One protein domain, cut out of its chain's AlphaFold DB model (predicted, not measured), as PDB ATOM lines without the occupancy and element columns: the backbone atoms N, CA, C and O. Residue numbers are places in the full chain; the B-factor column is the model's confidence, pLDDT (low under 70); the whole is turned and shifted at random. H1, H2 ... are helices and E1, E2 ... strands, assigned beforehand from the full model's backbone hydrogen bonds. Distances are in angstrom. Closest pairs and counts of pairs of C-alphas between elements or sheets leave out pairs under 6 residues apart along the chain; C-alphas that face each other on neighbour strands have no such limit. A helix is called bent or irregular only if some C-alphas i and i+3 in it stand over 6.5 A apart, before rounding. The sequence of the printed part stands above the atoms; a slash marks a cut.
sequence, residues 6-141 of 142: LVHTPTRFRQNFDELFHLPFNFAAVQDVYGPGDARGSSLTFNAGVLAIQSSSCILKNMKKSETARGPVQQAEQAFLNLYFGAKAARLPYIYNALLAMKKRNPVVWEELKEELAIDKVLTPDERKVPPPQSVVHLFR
ATOM      1  N   LEU A   6     155.299  52.818 131.159       85.38
ATOM      2  CA  LEU A   6     154.283  53.441 130.325       85.38
ATOM      3  C   LEU A   6     153.667  54.602 131.106       85.38
ATOM      4  O   LEU A   6     153.231  54.402 132.241       85.38
ATOM      5  N   VAL A   7     153.592  55.778 130.486       83.56
ATOM      6  CA  VAL A   7     152.740  56.874 130.963       83.56
ATOM      7  C   VAL A   7     151.552  56.982 130.009       83.56
ATOM      8  O   VAL A   7     151.736  57.222 128.816       83.56
ATOM      9  N   HIS A   8     150.345  56.736 130.521       83.19
ATOM     10  CA  HIS A   8     149.100  56.839 129.759       83.19
ATOM     11  C   HIS A   8     148.370  58.129 130.120       83.19
ATOM     12  O   HIS A   8     148.114  58.377 131.301       83.19
ATOM     13  N   THR A   9     148.003  58.915 129.107       76.19
ATOM     14  CA  THR A   9     147.142  60.084 129.274       76.19
ATOM     15  C   THR A   9     146.307  60.368 128.013       76.19
ATOM     16  O   THR A   9     146.823  60.256 126.898       76.19
ATOM     17  N   PRO A  10     145.021  60.749 128.144       66.69
ATOM     18  CA  PRO A  10     144.209  61.249 127.038       66.69
ATOM     19  C   PRO A  10     144.344  62.771 126.852       66.69
ATOM     20  O   PRO A  10     143.598  63.369 126.080       66.69
ATOM     21  N   THR A  11     145.234  63.426 127.601       67.69
ATOM     22  CA  THR A  11     145.333  64.889 127.688       67.69
ATOM     23  C   THR A  11     146.665  65.417 127.173       67.69
ATOM     24  O   THR A  11     147.644  64.683 127.055       67.69
ATOM     25  N   ARG A  12     146.695  66.708 126.831       70.31
ATOM     26  CA  ARG A  12     147.879  67.380 126.285       70.31
ATOM     27  C   ARG A  12     148.811  67.834 127.413       70.31
ATOM     28  O   ARG A  12     148.344  68.327 128.435       70.31
ATOM     29  N   PHE A  13     150.118  67.718 127.200       70.38
ATOM     30  CA  PHE A  13     151.134  68.214 128.129       70.38
ATOM     31  C   PHE A  13     151.459  69.690 127.880       70.38
ATOM     32  O   PHE A  13     151.538  70.131 126.729       70.38
ATOM     33  N   ARG A  14     151.671  70.433 128.967       71.88
ATOM     34  CA  ARG A  14     152.170  71.816 128.982       71.88
ATOM     35  C   ARG A  14     153.649  71.908 129.332       71.88
ATOM     36  O   ARG A  14     154.319  72.828 128.878       71.88
ATOM     37  N   GLN A  15     154.136  70.980 130.150       77.81
ATOM     38  CA  GLN A  15     155.488  70.986 130.705       77.81
ATOM     39  C   GLN A  15     156.152  69.618 130.504       77.81
ATOM     40  O   GLN A  15     155.479  68.648 130.143       77.81
ATOM     41  N   ASN A  16     157.472  69.543 130.712       82.81
ATOM     42  CA  ASN A  16     158.173  68.259 130.750       82.81
ATOM     43  C   ASN A  16     157.663  67.434 131.951       82.81
ATOM     44  O   ASN A  16     157.350  68.000 132.992       82.81
ATOM     45  N   PHE A  17     157.552  66.120 131.765       87.00
ATOM     46  CA  PHE A  17     157.087  65.148 132.752       87.00
ATOM     47  C   PHE A  17     158.011  63.916 132.836       87.00
ATOM     48  O   PHE A  17     157.585  62.813 133.204       87.00
ATOM     49  N   ASP A  18     159.276  64.067 132.430       89.19
ATOM     50  CA  ASP A  18     160.264  62.988 132.354       89.19
ATOM     51  C   ASP A  18     160.477  62.278 133.699       89.19
ATOM     52  O   ASP A  18     160.774  61.077 133.759       89.19
ATOM     53  N   GLU A  19     160.283  62.988 134.808       90.19
ATOM     54  CA  GLU A  19     160.347  62.438 136.157       90.19
ATOM     55  C   GLU A  19     159.325  61.313 136.390       90.19
ATOM     56  O   GLU A  19     159.620  60.364 137.127       90.19
ATOM     57  N   LEU A  20     158.180  61.320 135.694       91.06
ATOM     58  CA  LEU A  20     157.204  60.227 135.769       91.06
ATOM     59  C   LEU A  20     157.779  58.903 135.245       91.06
ATOM     60  O   LEU A  20     157.402  57.829 135.728       91.06
ATOM     61  N   PHE A  21     158.737  58.947 134.312       90.31
ATOM     62  CA  PHE A  21     159.416  57.745 133.818       90.31
ATOM     63  C   PHE A  21     160.445  57.185 134.803       90.31
ATOM     64  O   PHE A  21     160.794  56.005 134.704       90.31
ATOM     65  N   HIS A  22     160.858  57.965 135.803       91.00
ATOM     66  CA  HIS A  22     161.906  57.607 136.763       91.00
ATOM     67  C   HIS A  22     161.375  57.202 138.143       91.00
ATOM     68  O   HIS A  22     162.157  56.822 139.012       91.00
ATOM     69  N   LEU A  23     160.052  57.202 138.340       91.88
ATOM     70  CA  LEU A  23     159.434  56.826 139.614       91.88
ATOM     71  C   LEU A  23     159.917  55.449 140.124       91.88
ATOM     72  O   LEU A  23     160.100  54.521 139.334       91.88
ATOM     73  N   PRO A  24     160.074  55.246 141.440       92.81
ATOM     74  CA  PRO A  24     160.455  53.944 141.996       92.81
ATOM     75  C   PRO A  24     159.258  52.993 142.183       92.81
ATOM     76  O   PRO A  24     159.424  51.876 142.663       92.81
ATOM     77  N   PHE A  25     158.045  53.425 141.822       92.94
ATOM     78  CA  PHE A  25     156.805  52.692 142.074       92.94
ATOM     79  C   PHE A  25     156.308  51.925 140.842       92.94
ATOM     80  O   PHE A  25     156.474  52.360 139.697       92.94
ATOM     81  N   ASN A  26     155.628  50.801 141.094       92.38
ATOM     82  CA  ASN A  26     155.011  49.987 140.043       92.38
ATOM     83  C   ASN A  26     153.793  50.669 139.404       92.38
ATOM     84  O   ASN A  26     153.495  50.433 138.236       92.38
ATOM     85  N   PHE A  27     153.070  51.471 140.182       94.81
ATOM     86  CA  PHE A  27     151.864  52.153 139.742       94.81
ATOM     87  C   PHE A  27     151.714  53.468 140.500       94.81
ATOM     88  O   PHE A  27     151.776  53.482 141.734       94.81
ATOM     89  N   ALA A  28     151.505  54.556 139.766       95.69
ATOM     90  CA  ALA A  28     151.205  55.858 140.332       95.69
ATOM     91  C   ALA A  28     150.100  56.557 139.535       95.69
ATOM     92  O   ALA A  28     150.056  56.466 138.306       95.69
ATOM     93  N   ALA A  29     149.216  57.246 140.249       95.06
ATOM     94  CA  ALA A  29     148.110  58.001 139.674       95.06
ATOM     95  C   ALA A  29     147.733  59.171 140.590       95.06
ATOM     96  O   ALA A  29     148.054  59.184 141.783       95.06
ATOM     97  N   VAL A  30     147.046  60.164 140.033       92.81
ATOM     98  CA  VAL A  30     146.523  61.298 140.808       92.81
ATOM     99  C   VAL A  30     145.243  60.875 141.525       92.81
ATOM    100  O   VAL A  30     144.386  60.222 140.930       92.81
ATOM    101  N   GLN A  31     145.104  61.243 142.800       91.81
ATOM    102  CA  GLN A  31     143.895  60.960 143.586       91.81
ATOM    103  C   GLN A  31     142.639  61.551 142.933       91.81
ATOM    104  O   GLN A  31     142.701  62.567 142.243       91.81
ATOM    105  N   ASP A  32     141.494  60.903 143.132       88.88
ATOM    106  CA  ASP A  32     140.231  61.412 142.606       88.88
ATOM    107  C   ASP A  32     139.730  62.602 143.438       88.88
ATOM    108  O   ASP A  32     139.945  62.666 144.652       88.88
ATOM    109  N   VAL A  33     139.030  63.537 142.793       86.81
ATOM    110  CA  VAL A  33     138.398  64.675 143.469       86.81
ATOM    111  C   VAL A  33     136.918  64.679 143.142       86.81
ATOM    112  O   VAL A  33     136.518  64.838 141.990       86.81
ATOM    113  N   TYR A  34     136.100  64.548 144.179       83.44
ATOM    114  CA  TYR A  34     134.647  64.566 144.063       83.44
ATOM    115  C   TYR A  34     134.091  65.974 144.280       83.44
ATOM    116  O   TYR A  34     134.650  66.767 145.039       83.44
ATOM    117  N   GLY A  35     132.998  66.305 143.594       77.38
ATOM    118  CA  GLY A  35     132.411  67.645 143.633       77.38
ATOM    119  C   GLY A  35     131.920  68.079 145.026       77.38
ATOM    120  O   GLY A  35     131.879  67.273 145.960       77.38
ATOM    121  N   PRO A  36     131.534  69.360 145.176       73.19
ATOM    122  CA  PRO A  36     130.888  69.853 146.391       73.19
ATOM    123  C   PRO A  36     129.667  69.004 146.769       73.19
ATOM    124  O   PRO A  36     128.907  68.594 145.894       73.19
ATOM    125  N   GLY A  37     129.483  68.741 148.066       73.94
ATOM    126  CA  GLY A  37     128.395  67.898 148.583       73.94
ATOM    127  C   GLY A  37     128.696  66.396 148.600       73.94
ATOM    128  O   GLY A  37     127.933  65.633 149.186       73.94
ATOM    129  N   ASP A  38     129.821  65.962 148.026       79.19
ATOM    130  CA  ASP A  38     130.286  64.585 148.151       79.19
ATOM    131  C   ASP A  38     131.129  64.406 149.422       79.19
ATOM    132  O   ASP A  38     132.255  64.914 149.527       79.19
ATOM    133  N   ALA A  39     130.560  63.672 150.383       70.44
ATOM    134  CA  ALA A  39     131.144  63.407 151.697       70.44
ATOM    135  C   ALA A  39     132.349  62.454 151.659       70.44
ATOM    136  O   ALA A  39     132.985  62.230 152.691       70.44
ATOM    137  N   ARG A  40     132.697  61.893 150.491       70.62
ATOM    138  CA  ARG A  40     133.934  61.127 150.335       70.62
ATOM    139  C   ARG A  40     135.115  62.075 150.570       70.62
ATOM    140  O   ARG A  40     135.388  62.978 149.778       70.62
ATOM    141  N   GLY A  41     135.747  61.916 151.733       67.12
ATOM    142  CA  GLY A  41     136.944  62.642 152.160       67.12
ATOM    143  C   GLY A  41     138.197  62.142 151.437       67.12
ATOM    144  O   GLY A  41     138.202  62.000 150.217       67.12
ATOM    145  N   SER A  42     139.271  61.852 152.180       63.12
ATOM    146  CA  SER A  42     140.475  61.221 151.618       63.12
ATOM    147  C   SER A  42     140.155  59.800 151.146       63.12
ATOM    148  O   SER A  42     140.104  58.869 151.949       63.12
ATOM    149  N   SER A  43     139.950  59.631 149.843       75.94
ATOM    150  CA  SER A  43     139.684  58.331 149.235       75.94
ATOM    151  C   SER A  43     140.981  57.574 148.924       75.94
ATOM    152  O   SER A  43     142.037  58.159 148.673       75.94
ATOM    153  N   LEU A  44     140.901  56.242 148.908       83.69
ATOM    154  CA  LEU A  44     141.930  55.392 148.293       83.69
ATOM    155  C   LEU A  44     141.838  55.398 146.762       83.69
ATOM    156  O   LEU A  44     142.665  54.788 146.088       83.69
ATOM    157  N   THR A  45     140.818  56.059 146.213       89.38
ATOM    158  CA  THR A  45     140.584  56.091 144.779       89.38
ATOM    159  C   THR A  45     141.433  57.134 144.064       89.38
ATOM    160  O   THR A  45     141.706  58.226 144.568       89.38
ATOM    161  N   PHE A  46     141.821  56.791 142.844       92.50
ATOM    162  CA  PHE A  46     142.534  57.645 141.910       92.50
ATOM    163  C   PHE A  46     141.746  57.833 140.615       92.50
ATOM    164  O   PHE A  46     140.903  57.007 140.242       92.50
ATOM    165  N   ASN A  47     142.061  58.920 139.917       90.62
ATOM    166  CA  ASN A  47     141.568  59.201 138.581       90.62
ATOM    167  C   ASN A  47     142.462  58.517 137.533       90.62
ATOM    168  O   ASN A  47     143.680  58.689 137.552       90.62
ATOM    169  N   ALA A  48     141.871  57.787 136.587       89.25
ATOM    170  CA  ALA A  48     142.610  57.063 135.549       89.25
ATOM    171  C   ALA A  48     143.086  57.946 134.380       89.25
ATOM    172  O   ALA A  48     143.679  57.444 133.434       89.25
ATOM    173  N   GLY A  49     142.858  59.264 134.439       86.31
ATOM    174  CA  GLY A  49     143.275  60.195 133.389       86.31
ATOM    175  C   GLY A  49     144.790  60.306 133.211       86.31
ATOM    176  O   GLY A  49     145.233  60.654 132.123       86.31
ATOM    177  N   VAL A  50     145.588  60.002 134.240       89.81
ATOM    178  CA  VAL A  50     147.049  59.894 134.124       89.81
ATOM    179  C   VAL A  50     147.545  58.732 134.958       89.81
ATOM    180  O   VAL A  50     147.336  58.700 136.172       89.81
ATOM    181  N   LEU A  51     148.210  57.792 134.290       92.50
ATOM    182  CA  LEU A  51     148.732  56.570 134.892       92.50
ATOM    183  C   LEU A  51     150.216  56.432 134.562       92.50
ATOM    184  O   LEU A  51     150.574  56.376 133.388       92.50
ATOM    185  N   ALA A  52     151.061  56.305 135.580       93.69
ATOM    186  CA  ALA A  52     152.448  55.876 135.424       93.69
ATOM    187  C   ALA A  52     152.565  54.410 135.857       93.69
ATOM    188  O   ALA A  52     152.393  54.080 137.032       93.69
ATOM    189  N   ILE A  53     152.833  53.521 134.899       92.50
ATOM    190  CA  ILE A  53     152.747  52.069 135.077       92.50
ATOM    191  C   ILE A  53     154.087  51.436 134.730       92.50
ATOM    192  O   ILE A  53     154.555  51.525 133.595       92.50
ATOM    193  N   GLN A  54     154.690  50.738 135.687       91.94
ATOM    194  CA  GLN A  54     155.799  49.840 135.398       91.94
ATOM    195  C   GLN A  54     155.257  48.568 134.742       91.94
ATOM    196  O   GLN A  54     154.455  47.829 135.318       91.94
ATOM    197  N   SER A  55     155.690  48.307 133.516       87.12
ATOM    198  CA  SER A  55     155.267  47.136 132.755       87.12
ATOM    199  C   SER A  55     155.788  45.860 133.408       87.12
ATOM    200  O   SER A  55     156.982  45.676 133.628       87.12
ATOM    201  N   SER A  56     154.871  44.938 133.691       89.69
ATOM    202  CA  SER A  56     155.206  43.637 134.257       89.69
ATOM    203  C   SER A  56     154.201  42.588 133.789       89.69
ATOM    204  O   SER A  56     153.011  42.659 134.108       89.69
ATOM    205  N   SER A  57     154.700  41.536 133.140       88.81
ATOM    206  CA  SER A  57     153.886  40.380 132.753       88.81
ATOM    207  C   SER A  57     153.280  39.653 133.962       88.81
ATOM    208  O   SER A  57     152.182  39.114 133.852       88.81
ATOM    209  N   CYS A  58     153.943  39.679 135.124       90.25
ATOM    210  CA  CYS A  58     153.429  39.104 136.370       90.25
ATOM    211  C   CYS A  58     152.175  39.848 136.863       90.25
ATOM    212  O   CYS A  58     151.115  39.239 136.996       90.25
ATOM    213  N   ILE A  59     152.269  41.171 137.041       89.88
ATOM    214  CA  ILE A  59     151.129  42.058 137.333       89.88
ATOM    215  C   ILE A  59     149.987  41.856 136.328       89.88
ATOM    216  O   ILE A  59     148.859  41.631 136.751       89.88
ATOM    217  N   LEU A  60     150.261  41.848 135.016       87.56
ATOM    218  CA  LEU A  60     149.221  41.627 134.003       87.56
ATOM    219  C   LEU A  60     148.517  40.273 134.170       87.56
ATOM    220  O   LEU A  60     147.290  40.209 134.163       87.56
ATOM    221  N   LYS A  61     149.278  39.187 134.357       89.69
ATOM    222  CA  LYS A  61     148.713  37.853 134.624       89.69
ATOM    223  C   LYS A  61     147.880  37.834 135.903       89.69
ATOM    224  O   LYS A  61     146.884  37.124 135.958       89.69
ATOM    225  N   ASN A  62     148.284  38.584 136.922       88.50
ATOM    226  CA  ASN A  62     147.557  38.656 138.180       88.50
ATOM    227  C   ASN A  62     146.258  39.470 138.045       88.50
ATOM    228  O   ASN A  62     145.221  39.016 138.509       88.50
ATOM    229  N   MET A  63     146.275  40.599 137.328       85.75
ATOM    230  CA  MET A  63     145.062  41.372 137.020       85.75
ATOM    231  C   MET A  63     144.004  40.519 136.305       85.75
ATOM    232  O   MET A  63     142.837  40.571 136.681       85.75
ATOM    233  N   LYS A  64     144.409  39.659 135.358       83.56
ATOM    234  CA  LYS A  64     143.494  38.729 134.663       83.56
ATOM    235  C   LYS A  64     142.784  37.741 135.596       83.56
ATOM    236  O   LYS A  64     141.676  37.313 135.311       83.56
ATOM    237  N   LYS A  65     143.381  37.388 136.740       82.00
ATOM    238  CA  LYS A  65     142.716  36.530 137.741       82.00
ATOM    239  C   LYS A  65     141.583  37.255 138.471       82.00
ATOM    240  O   LYS A  65     140.715  36.603 139.040       82.00
ATOM    241  N   SER A  66     141.606  38.585 138.468       71.00
ATOM    242  CA  SER A  66     140.618  39.453 139.116       71.00
ATOM    243  C   SER A  66     139.609  40.047 138.127       71.00
ATOM    244  O   SER A  66     138.801  40.881 138.523       71.00
ATOM    245  N   GLU A  67     139.631  39.624 136.861       65.44
ATOM    246  CA  GLU A  67     138.802  40.154 135.765       65.44
ATOM    247  C   GLU A  67     137.289  39.956 135.985       65.44
ATOM    248  O   GLU A  67     136.470  40.645 135.385       65.44
ATOM    249  N   THR A  68     136.894  39.069 136.903       59.75
ATOM    250  CA  THR A  68     135.492  38.845 137.294       59.75
ATOM    251  C   THR A  68     134.972  39.829 138.344       59.75
ATOM    252  O   THR A  68     133.789  39.784 138.696       59.75
ATOM    253  N   ALA A  69     135.823  40.713 138.869       61.62
ATOM    254  CA  ALA A  69     135.410  41.665 139.883       61.62
ATOM    255  C   ALA A  69     134.518  42.764 139.288       61.62
ATOM    256  O   ALA A  69     134.891  43.470 138.353       61.62
ATOM    257  N   ARG A  70     133.309  42.905 139.839       57.44
ATOM    258  CA  ARG A  70     132.282  43.824 139.335       57.44
ATOM    259  C   ARG A  70     132.459  45.216 139.950       57.44
ATOM    260  O   ARG A  70     132.451  45.347 141.170       57.44
ATOM    261  N   GLY A  71     132.574  46.241 139.107       58.47
ATOM    262  CA  GLY A  71     132.531  47.660 139.487       58.47
ATOM    263  C   GLY A  71     131.370  48.396 138.798       58.47
ATOM    264  O   GLY A  71     130.771  47.843 137.873       58.47
ATOM    265  N   PRO A  72     131.022  49.627 139.221       55.12
ATOM    266  CA  PRO A  72     129.980  50.418 138.568       55.12
ATOM    267  C   PRO A  72     130.325  50.661 137.094       55.12
ATOM    268  O   PRO A  72     131.413  51.147 136.787       55.12
ATOM    269  N   VAL A  73     129.391  50.366 136.184       50.91
ATOM    270  CA  VAL A  73     129.588  50.476 134.723       50.91
ATOM    271  C   VAL A  73     130.012  51.894 134.313       50.91
ATOM    272  O   VAL A  73     130.804  52.064 133.390       50.91
ATOM    273  N   GLN A  74     129.561  52.917 135.047       50.53
ATOM    274  CA  GLN A  74     129.893  54.320 134.784       50.53
ATOM    275  C   GLN A  74     131.358  54.693 135.090       50.53
ATOM    276  O   GLN A  74     131.780  55.793 134.747       50.53
ATOM    277  N   GLN A  75     132.133  53.819 135.745       55.62
ATOM    278  CA  GLN A  75     133.533  54.065 136.124       55.62
ATOM    279  C   GLN A  75     134.546  53.232 135.315       55.62
ATOM    280  O   GLN A  75     135.739  53.297 135.610       55.62
ATOM    281  N   ALA A  76     134.087  52.489 134.297       70.75
ATOM    282  CA  ALA A  76     134.900  51.787 133.295       70.75
ATOM    283  C   ALA A  76     136.186  51.126 133.861       70.75
ATOM    284  O   ALA A  76     136.163  50.495 134.920       70.75
ATOM    285  N   GLU A  77     137.317  51.271 133.162       79.50
ATOM    286  CA  GLU A  77     138.631  50.757 133.574       79.50
ATOM    287  C   GLU A  77     139.115  51.327 134.918       79.50
ATOM    288  O   GLU A  77     139.807  50.637 135.668       79.50
ATOM    289  N   GLN A  78     138.701  52.549 135.278       85.50
ATOM    290  CA  GLN A  78     139.092  53.197 136.530       85.50
ATOM    291  C   GLN A  78     138.574  52.426 137.752       85.50
ATOM    292  O   GLN A  78     139.312  52.301 138.727       85.50
ATOM    293  N   ALA A  79     137.347  51.896 137.732       83.88
ATOM    294  CA  ALA A  79     136.825  51.103 138.852       83.88
ATOM    295  C   ALA A  79     137.628  49.815 139.060       83.88
ATOM    296  O   ALA A  79     138.009  49.499 140.189       83.88
ATOM    297  N   PHE A  80     137.933  49.104 137.971       86.25
ATOM    298  CA  PHE A  80     138.760  47.900 138.024       86.25
ATOM    299  C   PHE A  80     140.168  48.210 138.549       86.25
ATOM    300  O   PHE A  80     140.659  47.550 139.468       86.25
ATOM    301  N   LEU A  81     140.807  49.255 138.018       89.38
ATOM    302  CA  LEU A  81     142.143  49.660 138.449       89.38
ATOM    303  C   LEU A  81     142.146  50.129 139.908       89.38
ATOM    304  O   LEU A  81     143.074  49.798 140.639       89.38
ATOM    305  N   ASN A  82     141.112  50.830 140.370       89.50
ATOM    306  CA  ASN A  82     140.981  51.205 141.778       89.50
ATOM    307  C   ASN A  82     140.802  49.992 142.694       89.50
ATOM    308  O   ASN A  82     141.379  49.968 143.779       89.50
ATOM    309  N   LEU A  83     140.079  48.961 142.257       87.94
ATOM    310  CA  LEU A  83     139.983  47.719 143.018       87.94
ATOM    311  C   LEU A  83     141.348  47.021 143.137       87.94
ATOM    312  O   LEU A  83     141.708  46.531 144.208       87.94
ATOM    313  N   TYR A  84     142.121  46.979 142.050       89.38
ATOM    314  CA  TYR A  84     143.390  46.252 142.018       89.38
ATOM    315  C   TYR A  84     144.563  47.024 142.658       89.38
ATOM    316  O   TYR A  84     145.379  46.441 143.392       89.38
ATOM    317  N   PHE A  85     144.652  48.326 142.369       92.06
ATOM    318  CA  PHE A  85     145.751  49.220 142.741       92.06
ATOM    319  C   PHE A  85     145.396  50.264 143.796       92.06
ATOM    320  O   PHE A  85     146.328  50.860 144.315       92.06
ATOM    321  N   GLY A  86     144.133  50.514 144.149       90.75
ATOM    322  CA  GLY A  86     143.762  51.657 145.006       90.75
ATOM    323  C   GLY A  86     144.542  51.721 146.323       90.75
ATOM    324  O   GLY A  86     145.107  52.750 146.673       90.75
ATOM    325  N   ALA A  87     144.698  50.582 147.001       89.69
ATOM    326  CA  ALA A  87     145.491  50.482 148.233       89.69
ATOM    327  C   ALA A  87     147.022  50.420 148.015       89.69
ATOM    328  O   ALA A  87     147.779  50.407 148.981       89.69
ATOM    329  N   LYS A  88     147.489  50.327 146.765       91.00
ATOM    330  CA  LYS A  88     148.901  50.117 146.379       91.00
ATOM    331  C   LYS A  88     149.476  51.272 145.552       91.00
ATOM    332  O   LYS A  88     150.670  51.270 145.262       91.00
ATOM    333  N   ALA A  89     148.633  52.198 145.104       93.81
ATOM    334  CA  ALA A  89     149.008  53.260 144.191       93.81
ATOM    335  C   ALA A  89     149.835  54.323 144.917       93.81
ATOM    336  O   ALA A  89     149.417  54.857 145.947       93.81
ATOM    337  N   ALA A  90     150.983  54.679 144.341       95.25
ATOM    338  CA  ALA A  90     151.656  55.909 144.721       95.25
ATOM    339  C   ALA A  90     150.826  57.108 144.243       95.25
ATOM    340  O   ALA A  90     150.285  57.118 143.134       95.25
ATOM    341  N   ARG A  91     150.705  58.122 145.099       93.25
ATOM    342  CA  ARG A  91     149.870  59.296 144.840       93.25
ATOM    343  C   ARG A  91     150.693  60.350 144.119       93.25
ATOM    344  O   ARG A  91     151.639  60.887 144.690       93.25
ATOM    345  N   LEU A  92     150.324  60.635 142.876       93.81
ATOM    346  CA  LEU A  92     150.926  61.719 142.111       93.81
ATOM    347  C   LEU A  92     150.350  63.078 142.548       93.81
ATOM    348  O   LEU A  92     149.162  63.156 142.885       93.81
ATOM    349  N   PRO A  93     151.160  64.148 142.502       92.69
ATOM    350  CA  PRO A  93     150.683  65.522 142.627       92.69
ATOM    351  C   PRO A  93     149.565  65.867 141.628       92.69
ATOM    352  O   PRO A  93     149.572  65.407 140.485       92.69
ATOM    353  N   TYR A  94     148.624  66.727 142.033       89.81
ATOM    354  CA  TYR A  94     147.476  67.118 141.198       89.81
ATOM    355  C   TYR A  94     147.853  67.864 139.910       89.81
ATOM    356  O   TYR A  94     147.071  67.853 138.959       89.81
ATOM    357  N   ILE A  95     149.059  68.439 139.837       90.31
ATOM    358  CA  ILE A  95     149.586  69.097 138.630       90.31
ATOM    359  C   ILE A  95     149.669  68.150 137.424       90.31
ATOM    360  O   ILE A  95     149.586  68.597 136.281       90.31
ATOM    361  N   TYR A  96     149.760  66.838 137.669       90.81
ATOM    362  CA  TYR A  96     149.791  65.817 136.624       90.81
ATOM    363  C   TYR A  96     148.402  65.362 136.173       90.81
ATOM    364  O   TYR A  96     148.308  64.517 135.305       90.81
ATOM    365  N   ASN A  97     147.293  65.827 136.746       87.31
ATOM    366  CA  ASN A  97     145.962  65.475 136.240       87.31
ATOM    367  C   ASN A  97     144.974  66.539 136.706       87.31
ATOM    368  O   ASN A  97     144.346  66.393 137.753       87.31
ATOM    369  N   ALA A  98     144.856  67.615 135.931       80.06
ATOM    370  CA  ALA A  98     144.069  68.800 136.262       80.06
ATOM    371  C   ALA A  98     142.553  68.513 136.367       80.06
ATOM    372  O   ALA A  98     141.768  68.792 135.461       80.06
ATOM    373  N   LEU A  99     142.094  67.928 137.474       83.94
ATOM    374  CA  LEU A  99     140.686  67.576 137.659       83.94
ATOM    375  C   LEU A  99     139.833  68.845 137.800       83.94
ATOM    376  O   LEU A  99     139.900  69.526 138.815       83.94
ATOM    377  N   LEU A 100     138.946  69.128 136.838       82.50
ATOM    378  CA  LEU A 100     138.019  70.273 136.922       82.50
ATOM    379  C   LEU A 100     137.114  70.237 138.168       82.50
ATOM    380  O   LEU A 100     136.634  71.271 138.628       82.50
ATOM    381  N   ALA A 101     136.887  69.052 138.741       83.81
ATOM    382  CA  ALA A 101     136.196  68.906 140.017       83.81
ATOM    383  C   ALA A 101     136.946  69.593 141.174       83.81
ATOM    384  O   ALA A 101     136.300  70.121 142.077       83.81
ATOM    385  N   MET A 102     138.281  69.672 141.113       84.88
ATOM    386  CA  MET A 102     139.112  70.408 142.070       84.88
ATOM    387  C   MET A 102     138.813  71.903 142.036       84.88
ATOM    388  O   MET A 102     138.602  72.484 143.094       84.88
ATOM    389  N   LYS A 103     138.656  72.494 140.842       86.06
ATOM    390  CA  LYS A 103     138.251  73.902 140.691       86.06
ATOM    391  C   LYS A 103     136.945  74.210 141.423       86.06
ATOM    392  O   LYS A 103     136.811  75.264 142.029       86.06
ATOM    393  N   LYS A 104     135.979  73.288 141.373       85.94
ATOM    394  CA  LYS A 104     134.687  73.446 142.058       85.94
ATOM    395  C   LYS A 104     134.779  73.178 143.561       85.94
ATOM    396  O   LYS A 104     134.108  73.856 144.328       85.94
ATOM    397  N   ARG A 105     135.556  72.170 143.977       84.75
ATOM    398  CA  ARG A 105     135.664  71.742 145.381       84.75
ATOM    399  C   ARG A 105     136.526  72.691 146.215       84.75
ATOM    400  O   ARG A 105     136.180  72.957 147.359       84.75
ATOM    401  N   ASN A 106     137.643  73.165 145.668       87.38
ATOM    402  CA  ASN A 106     138.566  74.072 146.343       87.38
ATOM    403  C   ASN A 106     139.169  75.071 145.333       87.38
ATOM    404  O   ASN A 106     140.255  74.829 144.798       87.38
ATOM    405  N   PRO A 107     138.466  76.188 145.061       89.12
ATOM    406  CA  PRO A 107     138.923  77.204 144.117       89.12
ATOM    407  C   PRO A 107     140.275  77.817 144.495       89.12
ATOM    408  O   PRO A 107     141.073  78.086 143.612       89.12
ATOM    409  N   VAL A 108     140.558  77.987 145.791       91.06
ATOM    410  CA  VAL A 108     141.821  78.579 146.263       91.06
ATOM    411  C   VAL A 108     143.005  77.702 145.861       91.06
ATOM    412  O   VAL A 108     143.925  78.179 145.210       91.06
ATOM    413  N   VAL A 109     142.945  76.398 146.147       88.00
ATOM    414  CA  VAL A 109     144.002  75.452 145.737       88.00
ATOM    415  C   VAL A 109     144.134  75.375 144.216       88.00
ATOM    416  O   VAL A 109     145.233  75.208 143.697       88.00
ATOM    417  N   TRP A 110     143.025  75.493 143.483       88.44
ATOM    418  CA  TRP A 110     143.073  75.535 142.023       88.44
ATOM    419  C   TRP A 110     143.849  76.750 141.506       88.44
ATOM    420  O   TRP A 110     144.672  76.588 140.609       88.44
ATOM    421  N   GLU A 111     143.602  77.940 142.055       89.50
ATOM    422  CA  GLU A 111     144.289  79.161 141.619       89.50
ATOM    423  C   GLU A 111     145.793  79.133 141.918       89.50
ATOM    424  O   GLU A 111     146.558  79.640 141.102       89.50
ATOM    425  N   GLU A 112     146.218  78.482 143.004       89.94
ATOM    426  CA  GLU A 112     147.642  78.274 143.309       89.94
ATOM    427  C   GLU A 112     148.311  77.303 142.322       89.94
ATOM    428  O   GLU A 112     149.422  77.539 141.863       89.94
ATOM    429  N   LEU A 113     147.634  76.210 141.950       87.56
ATOM    430  CA  LEU A 113     148.231  75.152 141.122       87.56
ATOM    431  C   LEU A 113     148.126  75.392 139.611       87.56
ATOM    432  O   LEU A 113     148.820  74.721 138.847       87.56
ATOM    433  N   LYS A 114     147.231  76.277 139.150       85.00
ATOM    434  CA  LYS A 114     146.866  76.387 137.721       85.00
ATOM    435  C   LYS A 114     148.050  76.698 136.794       85.00
ATOM    436  O   LYS A 114     148.040  76.245 135.650       85.00
ATOM    437  N   GLU A 115     149.042  77.447 137.275       85.62
ATOM    438  CA  GLU A 115     150.230  77.834 136.497       85.62
ATOM    439  C   GLU A 115     151.275  76.704 136.443       85.62
ATOM    440  O   GLU A 115     152.063  76.617 135.502       85.62
ATOM    441  N   GLU A 116     151.240  75.785 137.411       84.62
ATOM    442  CA  GLU A 116     152.130  74.621 137.507       84.62
ATOM    443  C   GLU A 116     151.565  73.368 136.822       84.62
ATOM    444  O   GLU A 116     152.212  72.323 136.808       84.62
ATOM    445  N   LEU A 117     150.349  73.431 136.265       82.00
ATOM    446  CA  LEU A 117     149.721  72.277 135.625       82.00
ATOM    447  C   LEU A 117     150.594  71.758 134.477       82.00
ATOM    448  O   LEU A 117     150.708  72.377 133.418       82.00
ATOM    449  N   ALA A 118     151.151  70.564 134.671       72.19
ATOM    450  CA  ALA A 118     151.925  69.861 133.660       72.19
ATOM    451  C   ALA A 118     151.026  69.315 132.540       72.19
ATOM    452  O   ALA A 118     151.494  69.097 131.421       72.19
ATOM    453  N   ILE A 119     149.738  69.096 132.831       69.50
ATOM    454  CA  ILE A 119     148.766  68.486 131.922       69.50
ATOM    455  C   ILE A 119     147.466  69.288 131.870       69.50
ATOM    456  O   ILE A 119     146.844  69.581 132.893       69.50
ATOM    457  N   ASP A 120     147.010  69.545 130.648       64.44
ATOM    458  CA  ASP A 120     145.776  70.256 130.358       64.44
ATOM    459  C   ASP A 120     144.560  69.343 130.258       64.44
ATOM    460  O   ASP A 120     144.390  68.596 129.294       64.44
ATOM    461  N   LYS A 121     143.620  69.519 131.189       60.81
ATOM    462  CA  LYS A 121     142.199  69.204 130.974       60.81
ATOM    463  C   LYS A 121     141.453  70.462 130.528       60.81
ATOM    464  O   LYS A 121     140.455  70.850 131.135       60.81
ATOM    465  N   VAL A 122     141.938  71.155 129.501       52.06
ATOM    466  CA  VAL A 122     141.176  72.278 128.950       52.06
ATOM    467  C   VAL A 122     140.153  71.724 127.962       52.06
ATOM    468  O   VAL A 122     140.490  71.243 126.888       52.06
ATOM    469  N   LEU A 123     138.885  71.784 128.355       46.59
ATOM    470  CA  LEU A 123     137.787  71.947 127.414       46.59
ATOM    471  C   LEU A 123     137.047  73.207 127.849       46.59
ATOM    472  O   LEU A 123     136.124  73.155 128.669       46.59
ATOM    473  N   THR A 124     137.455  74.362 127.326       45.41
ATOM    474  CA  THR A 124     136.523  75.489 127.267       45.41
ATOM    475  C   THR A 124     135.323  75.094 126.383       45.41
ATOM    476  O   THR A 124     135.402  74.143 125.599       45.41
ATOM    477  N   PRO A 125     134.157  75.758 126.505       46.25
ATOM    478  CA  PRO A 125     133.003  75.478 125.652       46.25
ATOM    479  C   PRO A 125     133.297  75.481 124.147       46.25
ATOM    480  O   PRO A 125     132.682  74.691 123.436       46.25
ATOM    481  N   ASP A 126     134.242  76.300 123.684       43.28
ATOM    482  CA  ASP A 126     134.657  76.336 122.279       43.28
ATOM    483  C   ASP A 126     135.613  75.199 121.891       43.28
ATOM    484  O   ASP A 126     135.510  74.664 120.790       43.28
ATOM    485  N   GLU A 127     136.467  74.737 122.804       45.41
ATOM    486  CA  GLU A 127     137.389  73.618 122.552       45.41
ATOM    487  C   GLU A 127     136.715  72.239 122.628       45.41
ATOM    488  O   GLU A 127     137.283  71.258 122.161       45.41
ATOM    489  N   ARG A 128     135.460  72.146 123.100       46.97
ATOM    490  CA  ARG A 128     134.611  70.938 122.960       46.97
ATOM    491  C   ARG A 128     134.293  70.569 121.507       46.97
ATOM    492  O   ARG A 128     133.812  69.465 121.260       46.97
ATOM    493  N   LYS A 129     134.528  71.484 120.562       45.72
ATOM    494  CA  LYS A 129     134.426  71.233 119.115       45.72
ATOM    495  C   LYS A 129     135.698  70.596 118.545       45.72
ATOM    496  O   LYS A 129     135.670  70.107 117.419       45.72
ATOM    497  N   VAL A 130     136.800  70.605 119.299       45.69
ATOM    498  CA  VAL A 130     138.044  69.931 118.929       45.69
ATOM    499  C   VAL A 130     137.909  68.464 119.348       45.69
ATOM    500  O   VAL A 130     137.594  68.199 120.511       45.69
ATOM    501  N   PRO A 131     138.088  67.496 118.430       44.06
ATOM    502  CA  PRO A 131     138.031  66.086 118.791       44.06
ATOM    503  C   PRO A 131     139.048  65.796 119.906       44.06
ATOM    504  O   PRO A 131     140.131  66.392 119.904       44.06
ATOM    505  N   PRO A 132     138.714  64.915 120.870       44.97
ATOM    506  CA  PRO A 132     139.619  64.598 121.966       44.97
ATOM    507  C   PRO A 132     140.983  64.179 121.402       44.97
ATOM    508  O   PRO A 132     141.014  63.482 120.378       44.97
ATOM    509  N   PRO A 133     142.103  64.582 122.035       43.69
ATOM    510  CA  PRO A 133     143.410  64.086 121.639       43.69
ATOM    511  C   PRO A 133     143.353  62.561 121.605       43.69
ATOM    512  O   PRO A 133     142.845  61.934 122.539       43.69
ATOM    513  N   GLN A 134     143.843  61.957 120.523       41.44
ATOM    514  CA  GLN A 134     144.072  60.517 120.529       41.44
ATOM    515  C   GLN A 134     144.983  60.206 121.717       41.44
ATOM    516  O   GLN A 134     145.967  60.915 121.928       41.44
ATOM    517  N   SER A 135     144.631  59.192 122.507       44.03
ATOM    518  CA  SER A 135     145.383  58.781 123.690       44.03
ATOM    519  C   SER A 135     146.866  58.678 123.344       44.03
ATOM    520  O   SER A 135     147.249  57.848 122.516       44.03
ATOM    521  N   VAL A 136     147.707  59.521 123.946       48.25
ATOM    522  CA  VAL A 136     149.132  59.522 123.619       48.25
ATOM    523  C   VAL A 136     149.831  58.569 124.573       48.25
ATOM    524  O   VAL A 136     149.898  58.779 125.784       48.25
ATOM    525  N   VAL A 137     150.324  57.469 124.015       55.19
ATOM    526  CA  VAL A 137     151.142  56.492 124.731       55.19
ATOM    527  C   VAL A 137     152.599  56.902 124.575       55.19
ATOM    528  O   VAL A 137     153.216  56.652 123.539       55.19
ATOM    529  N   HIS A 138     153.160  57.524 125.613       57.84
ATOM    530  CA  HIS A 138     154.593  57.792 125.663       57.84
ATOM    531  C   HIS A 138     155.319  56.597 126.282       57.84
ATOM    532  O   HIS A 138     155.015  56.147 127.392       57.84
ATOM    533  N   LEU A 139     156.272  56.058 125.523       56.59
ATOM    534  CA  LEU A 139     157.044  54.879 125.885       56.59
ATOM    535  C   LEU A 139     158.483  55.287 126.159       56.59
ATOM    536  O   LEU A 139     159.178  55.731 125.247       56.59
ATOM    537  N   PHE A 140     158.948  55.064 127.386       44.91
ATOM    538  CA  PHE A 140     160.359  55.230 127.701       44.91
ATOM    539  C   PHE A 140     161.107  53.917 127.458       44.91
ATOM    540  O   PHE A 140     160.737  52.857 127.985       44.91
ATOM    541  N   ARG A 141     162.148  53.992 126.624       49.06
ATOM    542  CA  ARG A 141     163.061  52.889 126.307       49.06
ATOM    543  C   ARG A 141     164.436  53.226 126.886       49.06
ATOM    544  O   ARG A 141     164.864  54.368 126.776       49.06
TER     545      ARG A 141
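What this domain is: This is residues 6 to 141 of the 142 residues of a protein of Pleurotus ostreatus PC15 (UniProt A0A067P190). A twisted sheet of five strands forms the middle, with H3 packed slantwise over E3 and the small H1 grazing the sheet. Along the longest axis, H2 lies at one end, off the sheet, and the corner made by H4 and H5 lies at the other; residues 124 to 131 stick out. The printed part has 136 residues, with five named helices and five named strands in the order E1 H1 E2 E3 H2 H3 E4 H4 H5 E5; the sheet, E4 E2 E3 E1 E5, is mixed. The class is mixed, helices and strands, with under half of the residues in named elements. The whole is compact, with a radius of gyration of the C-alphas of 15.5 A and spans of 42 by 39 by 30 A.

How they stand to each other: E3, residues 46 to 54, bends by 100 degrees at residue 49. E2, residues 27 to 31, is its antiparallel neighbour, N 28 to O 52 being 2.9 A; the two form a hairpin. E1, residues 6 to 9, is antiparallel to E3, with N 53 to O 6 at 2.8 A. E4, residues 90 to 92, is an edge strand parallel to E2, with N 92 to O 29 at 2.9 A. E5, residues 136 to 140, is the other edge, antiparallel to E1, with N 136 to O 9 at 3.2 A. H3, residues 73 to 85, is over E3 at a height over the sheet of 9.3 A, slantwise at 39 degrees on the local plane; the closest C-alphas are those of Ala 48 and Gln 78, 5.3 A. H3 is irregular, C-alphas 74 and 77 being 9.5 A apart. H1, residues 19 to 22, only grazes the sheet; E1, H1 and E2 make a split strand-helix-strand unit, two strands running the same way with E3 between them, and its crossover is left-handed. H2, residues 57 to 65, is not on the sheet and is close to but not clearly touching H3, with the C-alphas of Met 63 and Tyr 84 closest at 7.2 A. H4, residues 100 to 105, and H5, residues 107 to 113, touch only at the corner, the C-alphas of Lys 103 and Trp 110 being closest at 5.3 A; neither is on the sheet. Every O i to N i+4 pair is within hydrogen-bond range in H4 and H5, against 4 of 5 in H2 and 6 of 9 in H3; H1 is too short for such a pair.

Where its parts are: E1 begins at C-alpha 6, (154.283, 53.441, 130.325). H3 is 18.1 A long, E3 16.7 A, H2 12.8 A, E5 12.7 A and E2 12.5 A. E5 ends at C-alpha 140, (160.359, 55.230, 127.701).

The domain as a whole: The C-alphas of Cys 58 and Asp 126, the two farthest apart, are 44.0 A apart. The printed part has no cut. The links E2 to E3 and H5 to E5 are long. Mean pLDDT of the printed part is 77.6, with residues 10 to 11, 41 to 42, 67 to 75 and 119 to 141 under 70.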